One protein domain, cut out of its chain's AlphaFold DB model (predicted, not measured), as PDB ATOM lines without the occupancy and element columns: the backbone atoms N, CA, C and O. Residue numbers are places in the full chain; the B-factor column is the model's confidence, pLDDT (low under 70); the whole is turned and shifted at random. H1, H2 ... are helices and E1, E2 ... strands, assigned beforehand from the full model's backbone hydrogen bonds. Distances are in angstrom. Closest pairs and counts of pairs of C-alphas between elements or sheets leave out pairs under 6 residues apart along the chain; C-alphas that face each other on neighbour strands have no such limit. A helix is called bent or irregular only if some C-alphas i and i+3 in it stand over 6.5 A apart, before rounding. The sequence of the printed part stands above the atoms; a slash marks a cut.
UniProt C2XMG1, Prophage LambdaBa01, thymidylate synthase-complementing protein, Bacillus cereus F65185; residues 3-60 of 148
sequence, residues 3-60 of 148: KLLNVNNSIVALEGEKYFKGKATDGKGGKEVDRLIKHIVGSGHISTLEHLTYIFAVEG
ATOM      1  N   LYS A   3      74.238   1.455 -75.572       85.88
ATOM      2  CA  LYS A   3      74.382   2.895 -75.340       85.88
ATOM      3  C   LYS A   3      74.704   3.611 -76.643       85.88
ATOM      4  O   LYS A   3      75.697   3.306 -77.296       85.88
ATOM      5  N   LEU A   4      73.883   4.596 -76.993       87.38
ATOM      6  CA  LEU A   4      74.176   5.521 -78.083       87.38
ATOM      7  C   LEU A   4      75.298   6.468 -77.640       87.38
ATOM      8  O   LEU A   4      75.158   7.176 -76.644       87.38
ATOM      9  N   LEU A   5      76.416   6.444 -78.360       84.38
ATOM     10  CA  LEU A   5      77.585   7.277 -78.088       84.38
ATOM     11  C   LEU A   5      77.554   8.575 -78.886       84.38
ATOM     12  O   LEU A   5      77.949   9.618 -78.371       84.38
ATOM     13  N   ASN A   6      77.114   8.512 -80.143       81.44
ATOM     14  CA  ASN A   6      77.081   9.675 -81.018       81.44
ATOM     15  C   ASN A   6      76.035   9.514 -82.127       81.44
ATOM     16  O   ASN A   6      75.814   8.411 -82.631       81.44
ATOM     17  N   VAL A   7      75.452  10.642 -82.526       78.06
ATOM     18  CA  VAL A   7      74.694  10.820 -83.762       78.06
ATOM     19  C   VAL A   7      75.387  11.938 -84.523       78.06
ATOM     20  O   VAL A   7      75.301  13.099 -84.127       78.06
ATOM     21  N   ASN A   8      76.099  11.603 -85.597       66.88
ATOM     22  CA  ASN A   8      76.733  12.632 -86.413       66.88
ATOM     23  C   ASN A   8      75.772  13.046 -87.525       66.88
ATOM     24  O   ASN A   8      75.504  12.266 -88.438       66.88
ATOM     25  N   ASN A   9      75.247  14.266 -87.430       68.12
ATOM     26  CA  ASN A   9      74.511  14.876 -88.525       68.12
ATOM     27  C   ASN A   9      74.630  16.409 -88.492       68.12
ATOM     28  O   ASN A   9      73.836  17.106 -87.854       68.12
ATOM     29  N   SER A  10      75.612  16.936 -89.225       65.31
ATOM     30  CA  SER A  10      75.795  18.376 -89.425       65.31
ATOM     31  C   SER A  10      74.596  19.042 -90.113       65.31
ATOM     32  O   SER A  10      74.301  20.200 -89.834       65.31
ATOM     33  N   ILE A  11      73.852  18.312 -90.950       66.06
ATOM     34  CA  ILE A  11      72.678  18.830 -91.668       66.06
ATOM     35  C   ILE A  11      71.519  19.078 -90.700       66.06
ATOM     36  O   ILE A  11      70.872  20.117 -90.773       66.06
ATOM     37  N   VAL A  12      71.277  18.175 -89.746       68.94
ATOM     38  CA  VAL A  12      70.254  18.380 -88.704       68.94
ATOM     39  C   VAL A  12      70.611  19.555 -87.794       68.94
ATOM     40  O   VAL A  12      69.719  20.303 -87.403       68.94
ATOM     41  N   ALA A  13      71.893  19.757 -87.490       69.19
ATOM     42  CA  ALA A  13      72.327  20.906 -86.699       69.19
ATOM     43  C   ALA A  13      72.125  22.247 -87.434       69.19
ATOM     44  O   ALA A  13      71.778  23.237 -86.797       69.19
ATOM     45  N   LEU A  14      72.313  22.275 -88.759       71.69
ATOM     46  CA  LEU A  14      72.196  23.488 -89.578       71.69
ATOM     47  C   LEU A  14      70.749  23.798 -89.995       71.69
ATOM     48  O   LEU A  14      70.294  24.929 -89.869       71.69
ATOM     49  N   GLU A  15      70.012  22.791 -90.462       71.06
ATOM     50  CA  GLU A  15      68.692  22.957 -91.088       71.06
ATOM     51  C   GLU A  15      67.538  22.450 -90.211       71.06
ATOM     52  O   GLU A  15      66.365  22.661 -90.525       71.06
ATOM     53  N   GLY A  16      67.839  21.779 -89.095       71.56
ATOM     54  CA  GLY A  16      66.833  21.115 -88.270       71.56
ATOM     55  C   GLY A  16      65.764  22.068 -87.746       71.56
ATOM     56  O   GLY A  16      64.579  21.734 -87.777       71.56
ATOM     57  N   GLU A  17      66.137  23.271 -87.302       72.75
ATOM     58  CA  GLU A  17      65.183  24.217 -86.711       72.75
ATOM     59  C   GLU A  17      63.997  24.538 -87.629       72.75
ATOM     60  O   GLU A  17      62.868  24.678 -87.150       72.75
ATOM     61  N   LYS A  18      64.237  24.597 -88.944       72.69
ATOM     62  CA  LYS A  18      63.221  24.886 -89.961       72.69
ATOM     63  C   LYS A  18      62.135  23.808 -90.010       72.69
ATOM     64  O   LYS A  18      60.961  24.125 -90.185       72.69
ATOM     65  N   TYR A  19      62.514  22.546 -89.811       69.19
ATOM     66  CA  TYR A  19      61.619  21.391 -89.940       69.19
ATOM     67  C   TYR A  19      61.091  20.874 -88.590       69.19
ATOM     68  O   TYR A  19      59.999  20.306 -88.539       69.19
ATOM     69  N   PHE A  20      61.802  21.103 -87.476       73.19
ATOM     70  CA  PHE A  20      61.384  20.656 -86.135       73.19
ATOM     71  C   PHE A  20      60.367  21.580 -85.443       73.19
ATOM     72  O   PHE A  20      59.731  21.146 -84.473       73.19
ATOM     73  N   LYS A  21      60.210  22.828 -85.909       73.56
ATOM     74  CA  LYS A  21      59.281  23.826 -85.338       73.56
ATOM     75  C   LYS A  21      57.919  23.880 -86.055       73.56
ATOM     76  O   LYS A  21      56.937  24.300 -85.448       73.56
ATOM     77  N   GLY A  22      57.834  23.441 -87.314       74.75
ATOM     78  CA  GLY A  22      56.601  23.484 -88.113       74.75
ATOM     79  C   GLY A  22      55.617  22.351 -87.793       74.75
ATOM     80  O   GLY A  22      56.031  21.212 -87.576       74.75
ATOM     81  N   LYS A  23      54.308  22.644 -87.788       79.88
ATOM     82  CA  LYS A  23      53.245  21.620 -87.761       79.88
ATOM     83  C   LYS A  23      53.056  21.025 -89.153       79.88
ATOM     84  O   LYS A  23      53.048  21.778 -90.119       79.88
ATOM     85  N   ALA A  24      52.849  19.710 -89.221       80.81
ATOM     86  CA  ALA A  24      52.618  18.998 -90.471       80.81
ATOM     87  C   ALA A  24      51.435  19.591 -91.264       80.81
ATOM     88  O   ALA A  24      50.331  19.755 -90.745       80.81
ATOM     89  N   THR A  25      51.673  19.881 -92.537       81.06
ATOM     90  CA  THR A  25      50.736  20.517 -93.480       81.06
ATOM     91  C   THR A  25      49.912  19.514 -94.289       81.06
ATOM     92  O   THR A  25      49.035  19.910 -95.047       81.06
ATOM     93  N   ASP A  26      50.151  18.210 -94.123       77.69
ATOM     94  CA  ASP A  26      49.437  17.126 -94.815       77.69
ATOM     95  C   ASP A  26      48.158  16.660 -94.096       77.69
ATOM     96  O   ASP A  26      47.526  15.691 -94.516       77.69
ATOM     97  N   GLY A  27      47.791  17.312 -92.988       75.19
ATOM     98  CA  GLY A  27      46.611  16.967 -92.193       75.19
ATOM     99  C   GLY A  27      46.725  15.651 -91.413       75.19
ATOM    100  O   GLY A  27      45.773  15.278 -90.736       75.19
ATOM    101  N   LYS A  28      47.873  14.955 -91.448       75.31
ATOM    102  CA  LYS A  28      48.079  13.662 -90.763       75.31
ATOM    103  C   LYS A  28      48.586  13.795 -89.323       75.31
ATOM    104  O   LYS A  28      48.876  12.786 -88.680       75.31
ATOM    105  N   GLY A  29      48.675  15.025 -88.816       75.00
ATOM    106  CA  GLY A  29      49.199  15.334 -87.486       75.00
ATOM    107  C   GLY A  29      50.714  15.116 -87.367       75.00
ATOM    108  O   GLY A  29      51.340  14.428 -88.173       75.00
ATOM    109  N   GLY A  30      51.314  15.719 -86.340       82.19
ATOM    110  CA  GLY A  30      52.761  15.685 -86.107       82.19
ATOM    111  C   GLY A  30      53.488  16.939 -86.595       82.19
ATOM    112  O   GLY A  30      52.876  17.983 -86.848       82.19
ATOM    113  N   LYS A  31      54.815  16.850 -86.671       84.62
ATOM    114  CA  LYS A  31      55.694  17.936 -87.112       84.62
ATOM    115  C   LYS A  31      55.992  17.825 -88.606       84.62
ATOM    116  O   LYS A  31      55.882  16.758 -89.203       84.62
ATOM    117  N   GLU A  32      56.425  18.925 -89.210       83.75
ATOM    118  CA  GLU A  32      56.860  18.966 -90.612       83.75
ATOM    119  C   GLU A  32      57.964  17.946 -90.922       83.75
ATOM    120  O   GLU A  32      57.954  17.330 -91.988       83.75
ATOM    121  N   VAL A  33      58.861  17.691 -89.965       83.19
ATOM    122  CA  VAL A  33      59.884  16.644 -90.098       83.19
ATOM    123  C   VAL A  33      59.281  15.241 -90.268       83.19
ATOM    124  O   VAL A  33      59.780  14.457 -91.071       83.19
ATOM    125  N   ASP A  34      58.173  14.934 -89.586       83.00
ATOM    126  CA  ASP A  34      57.526  13.620 -89.664       83.00
ATOM    127  C   ASP A  34      56.899  13.415 -91.044       83.00
ATOM    128  O   ASP A  34      56.985  12.329 -91.619       83.00
ATOM    129  N   ARG A  35      56.293  14.475 -91.597       87.06
ATOM    130  CA  ARG A  35      55.775  14.494 -92.970       87.06
ATOM    131  C   ARG A  35      56.896  14.245 -93.977       87.06
ATOM    132  O   ARG A  35      56.735  13.411 -94.866       87.06
ATOM    133  N   LEU A  36      58.025  14.938 -93.821       83.81
ATOM    134  CA  LEU A  36      59.176  14.815 -94.715       83.81
ATOM    135  C   LEU A  36      59.763  13.399 -94.690       83.81
ATOM    136  O   LEU A  36      59.940  12.801 -95.747       83.81
ATOM    137  N   ILE A  37      59.991  12.829 -93.502       85.56
ATOM    138  CA  ILE A  37      60.501  11.457 -93.353       85.56
ATOM    139  C   ILE A  37      59.539  10.456 -94.002       85.56
ATOM    140  O   ILE A  37      59.967   9.615 -94.792       85.56
ATOM    141  N   LYS A  38      58.230  10.565 -93.730       86.25
ATOM    142  CA  LYS A  38      57.210   9.696 -94.345       86.25
ATOM    143  C   LYS A  38      57.208   9.806 -95.870       86.25
ATOM    144  O   LYS A  38      57.066   8.789 -96.544       86.25
ATOM    145  N   HIS A  39      57.359  11.013 -96.414       86.75
ATOM    146  CA  HIS A  39      57.406  11.238 -97.856       86.75
ATOM    147  C   HIS A  39      58.656  10.615 -98.492       86.75
ATOM    148  O   HIS A  39      58.539   9.867 -99.460       86.75
ATOM    149  N   ILE A  40      59.835  10.854 -97.910       86.12
ATOM    150  CA  ILE A  40      61.108  10.281 -98.367       86.12
ATOM    151  C   ILE A  40      61.033   8.751 -98.373       86.12
ATOM    152  O   ILE A  40      61.265   8.135 -99.412       86.12
ATOM    153  N   VAL A  41      60.629   8.141 -97.254       87.69
ATOM    154  CA  VAL A  41      60.501   6.680 -97.144       87.69
ATOM    155  C   VAL A  41      59.445   6.139 -98.113       87.69
ATOM    156  O   VAL A  41      59.706   5.166 -98.814       87.69
ATOM    157  N   GLY A  42      58.279   6.786 -98.210       88.38
ATOM    158  CA  GLY A  42      57.192   6.367 -99.104       88.38
ATOM    159  C   GLY A  42      57.535   6.464-100.594       88.38
ATOM    160  O   GLY A  42      57.012   5.692-101.391       88.38
ATOM    161  N   SER A  43      58.425   7.388-100.964       89.75
ATOM    162  CA  SER A  43      58.926   7.568-102.334       89.75
ATOM    163  C   SER A  43      60.085   6.636-102.714       89.75
ATOM    164  O   SER A  43      60.482   6.615-103.873       89.75
ATOM    165  N   GLY A  44      60.639   5.871-101.763       88.62
ATOM    166  CA  GLY A  44      61.779   4.979-102.000       88.62
ATOM    167  C   GLY A  44      63.143   5.677-102.096       88.62
ATOM    168  O   GLY A  44      64.140   5.012-102.369       88.62
ATOM    169  N   HIS A  45      63.233   6.984-101.822       89.19
ATOM    170  CA  HIS A  45      64.488   7.757-101.826       89.19
ATOM    171  C   HIS A  45      65.344   7.518-100.563       89.19
ATOM    172  O   HIS A  45      65.722   8.451 -99.845       89.19
ATOM    173  N   ILE A  46      65.648   6.251-100.273       84.69
ATOM    174  CA  ILE A  46      66.305   5.814 -99.031       84.69
ATOM    175  C   ILE A  46      67.783   6.210 -98.925       84.69
ATOM    176  O   ILE A  46      68.294   6.277 -97.812       84.69
ATOM    177  N   SER A  47      68.446   6.555-100.035       85.94
ATOM    178  CA  SER A  47      69.848   7.009-100.039       85.94
ATOM    179  C   SER A  47      70.074   8.240 -99.157       85.94
ATOM    180  O   SER A  47      71.123   8.398 -98.543       85.94
ATOM    181  N   THR A  48      69.054   9.087 -99.011       82.06
ATOM    182  CA  THR A  48      69.103  10.257 -98.122       82.06
ATOM    183  C   THR A  48      69.253   9.890 -96.641       82.06
ATOM    184  O   THR A  48      69.749  10.700 -95.858       82.06
ATOM    185  N   LEU A  49      68.867   8.670 -96.247       81.12
ATOM    186  CA  LEU A  49      68.999   8.161 -94.881       81.12
ATOM    187  C   LEU A  49      70.393   7.583 -94.600       81.12
ATOM    188  O   LEU A  49      70.771   7.483 -93.436       81.12
ATOM    189  N   GLU A  50      71.173   7.249 -95.630       83.12
ATOM    190  CA  GLU A  50      72.519   6.670 -95.480       83.12
ATOM    191  C   GLU A  50      73.533   7.673 -94.913       83.12
ATOM    192  O   GLU A  50      74.554   7.284 -94.354       83.12
ATOM    193  N   HIS A  51      73.232   8.971 -94.987       81.25
ATOM    194  CA  HIS A  51      74.043  10.028 -94.377       81.25
ATOM    195  C   HIS A  51      73.920  10.088 -92.843       81.25
ATOM    196  O   HIS A  51      74.645  10.849 -92.202       81.25
ATOM    197  N   LEU A  52      72.996   9.326 -92.246       82.81
ATOM    198  CA  LEU A  52      72.816   9.254 -90.799       82.81
ATOM    199  C   LEU A  52      73.742   8.198 -90.196       82.81
ATOM    200  O   LEU A  52      73.466   7.001 -90.267       82.81
ATOM    201  N   THR A  53      74.796   8.651 -89.522       85.00
ATOM    202  CA  THR A  53      75.723   7.753 -88.826       85.00
ATOM    203  C   THR A  53      75.442   7.725 -87.330       85.00
ATOM    204  O   THR A  53      75.459   8.759 -86.653       85.00
ATOM    205  N   TYR A  54      75.259   6.515 -86.801       88.38
ATOM    206  CA  TYR A  54      75.080   6.246 -85.378       88.38
ATOM    207  C   TYR A  54      76.250   5.424 -84.852       88.38
ATOM    208  O   TYR A  54      76.671   4.454 -85.481       88.38
ATOM    209  N   ILE A  55      76.754   5.792 -83.676       90.56
ATOM    210  CA  ILE A  55      77.810   5.043 -82.990       90.56
ATOM    211  C   ILE A  55      77.234   4.487 -81.697       90.56
ATOM    212  O   ILE A  55      76.750   5.246 -80.855       90.56
ATOM    213  N   PHE A  56      77.315   3.170 -81.527       91.12
ATOM    214  CA  PHE A  56      76.821   2.466 -80.348       91.12
ATOM    215  C   PHE A  56      77.966   1.784 -79.599       91.12
ATOM    216  O   PHE A  56      78.853   1.196 -80.213       91.12
ATOM    217  N   ALA A  57      77.908   1.828 -78.269       92.06
ATOM    218  CA  ALA A  57      78.630   0.912 -77.397       92.06
ATOM    219  C   ALA A  57      77.676  -0.204 -76.973       92.06
ATOM    220  O   ALA A  57      76.568   0.060 -76.491       92.06
ATOM    221  N   VAL A  58      78.111  -1.445 -77.170       89.94
ATOM    222  CA  VAL A  58      77.325  -2.641 -76.873       89.94
ATOM    223  C   VAL A  58      78.152  -3.561 -75.986       89.94
ATOM    224  O   VAL A  58      79.280  -3.897 -76.323       89.94
ATOM    225  N   GLU A  59      77.572  -3.963 -74.863       87.75
ATOM    226  CA  GLU A  59      78.189  -4.820 -73.844       87.75
ATOM    227  C   GLU A  59      77.207  -5.910 -73.404       87.75
ATOM    228  O   GLU A  59      75.990  -5.740 -73.549       87.75
ATOM    229  N   GLY A  60      77.705  -6.992 -72.801       84.62
ATOM    230  CA  GLY A  60      76.868  -8.092 -72.302       84.62
ATOM    231  C   GLY A  60      76.128  -8.823 -73.423       84.62
ATOM    232  O   GLY A  60      74.940  -9.125 -73.303       84.62
TER     233      GLY A  60
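This is residues 3 to 60 of the 148 residues of the protein "Prophage LambdaBa01, thymidylate synthase-complementing protein" of Bacillus cereus F65185 (UniProt C2XMG1). What does the model look like? It is an open, elongated loop: a ribbon of two strands, E1 and E2, makes one end, and three helices lead round from one strand to the other. H1 and H2 meet near Tyr 19 and Val 33 in a corner away from the ribbon, and short H3 leads back to E2. What is it made of? The 58 printed residues hold E1, H1, H2, H3 and E2 in that order; the class is mixed, helices and strands, and the sheet E1 - E2 is antiparallel. The whole is loose, with a radius of gyration of the C-alphas of 14.0 A and spans of 44 by 25 by 22 A.

Where does the first half run? E1 is residues 3 to 8, 14.9 A long, from C-alpha 3 at (74.382, 2.895, -75.340). H1 is residues 10 to 20, 15.0 A, and irregular: C-alphas 14 and 17 are 7.6 A apart. And the rest? H2 is residues 32 to 42, 15.2 A, H3 residues 46 to 49, 5.5 A, and E2 residues 53 to 58, 15.9 A, ending at C-alpha 58 at (77.325, -2.641, -76.873).

How do the strands pair? E1 and E2 are antiparallel at 164 degrees, with N 5 and O 55 at 2.8 A and N 57 and O 3 at 2.8 A, within hydrogen-bond range. How do the helices stand? H1 and H2 touch, the closest C-alphas being those of Tyr 19 and Val 33, 5.1 A, at a steep tilt of 69 degrees, only just short of about perpendicular, opposite ways. H2 and H3 are close but not clearly touching, the closest C-alphas being those of Ile 40 and Ile 46, 6.9 A; H1 and H3 are apart. What do the helix backbones show? Each O i to N i+4 pair of H2 is within hydrogen-bond range, against 4 of 7 in H1; H3 is too short for such a pair.

How far does it reach? The C-alphas farthest apart, of Thr 25 and Gly 60, are 44.2 A apart. Which link is long? H1 to H2, with 11 residues between them; the printed part has no cut. Where is confidence low? Residues 8 to 13 and residue 19 are under 70; the mean pLDDT of the printed part is 80.7.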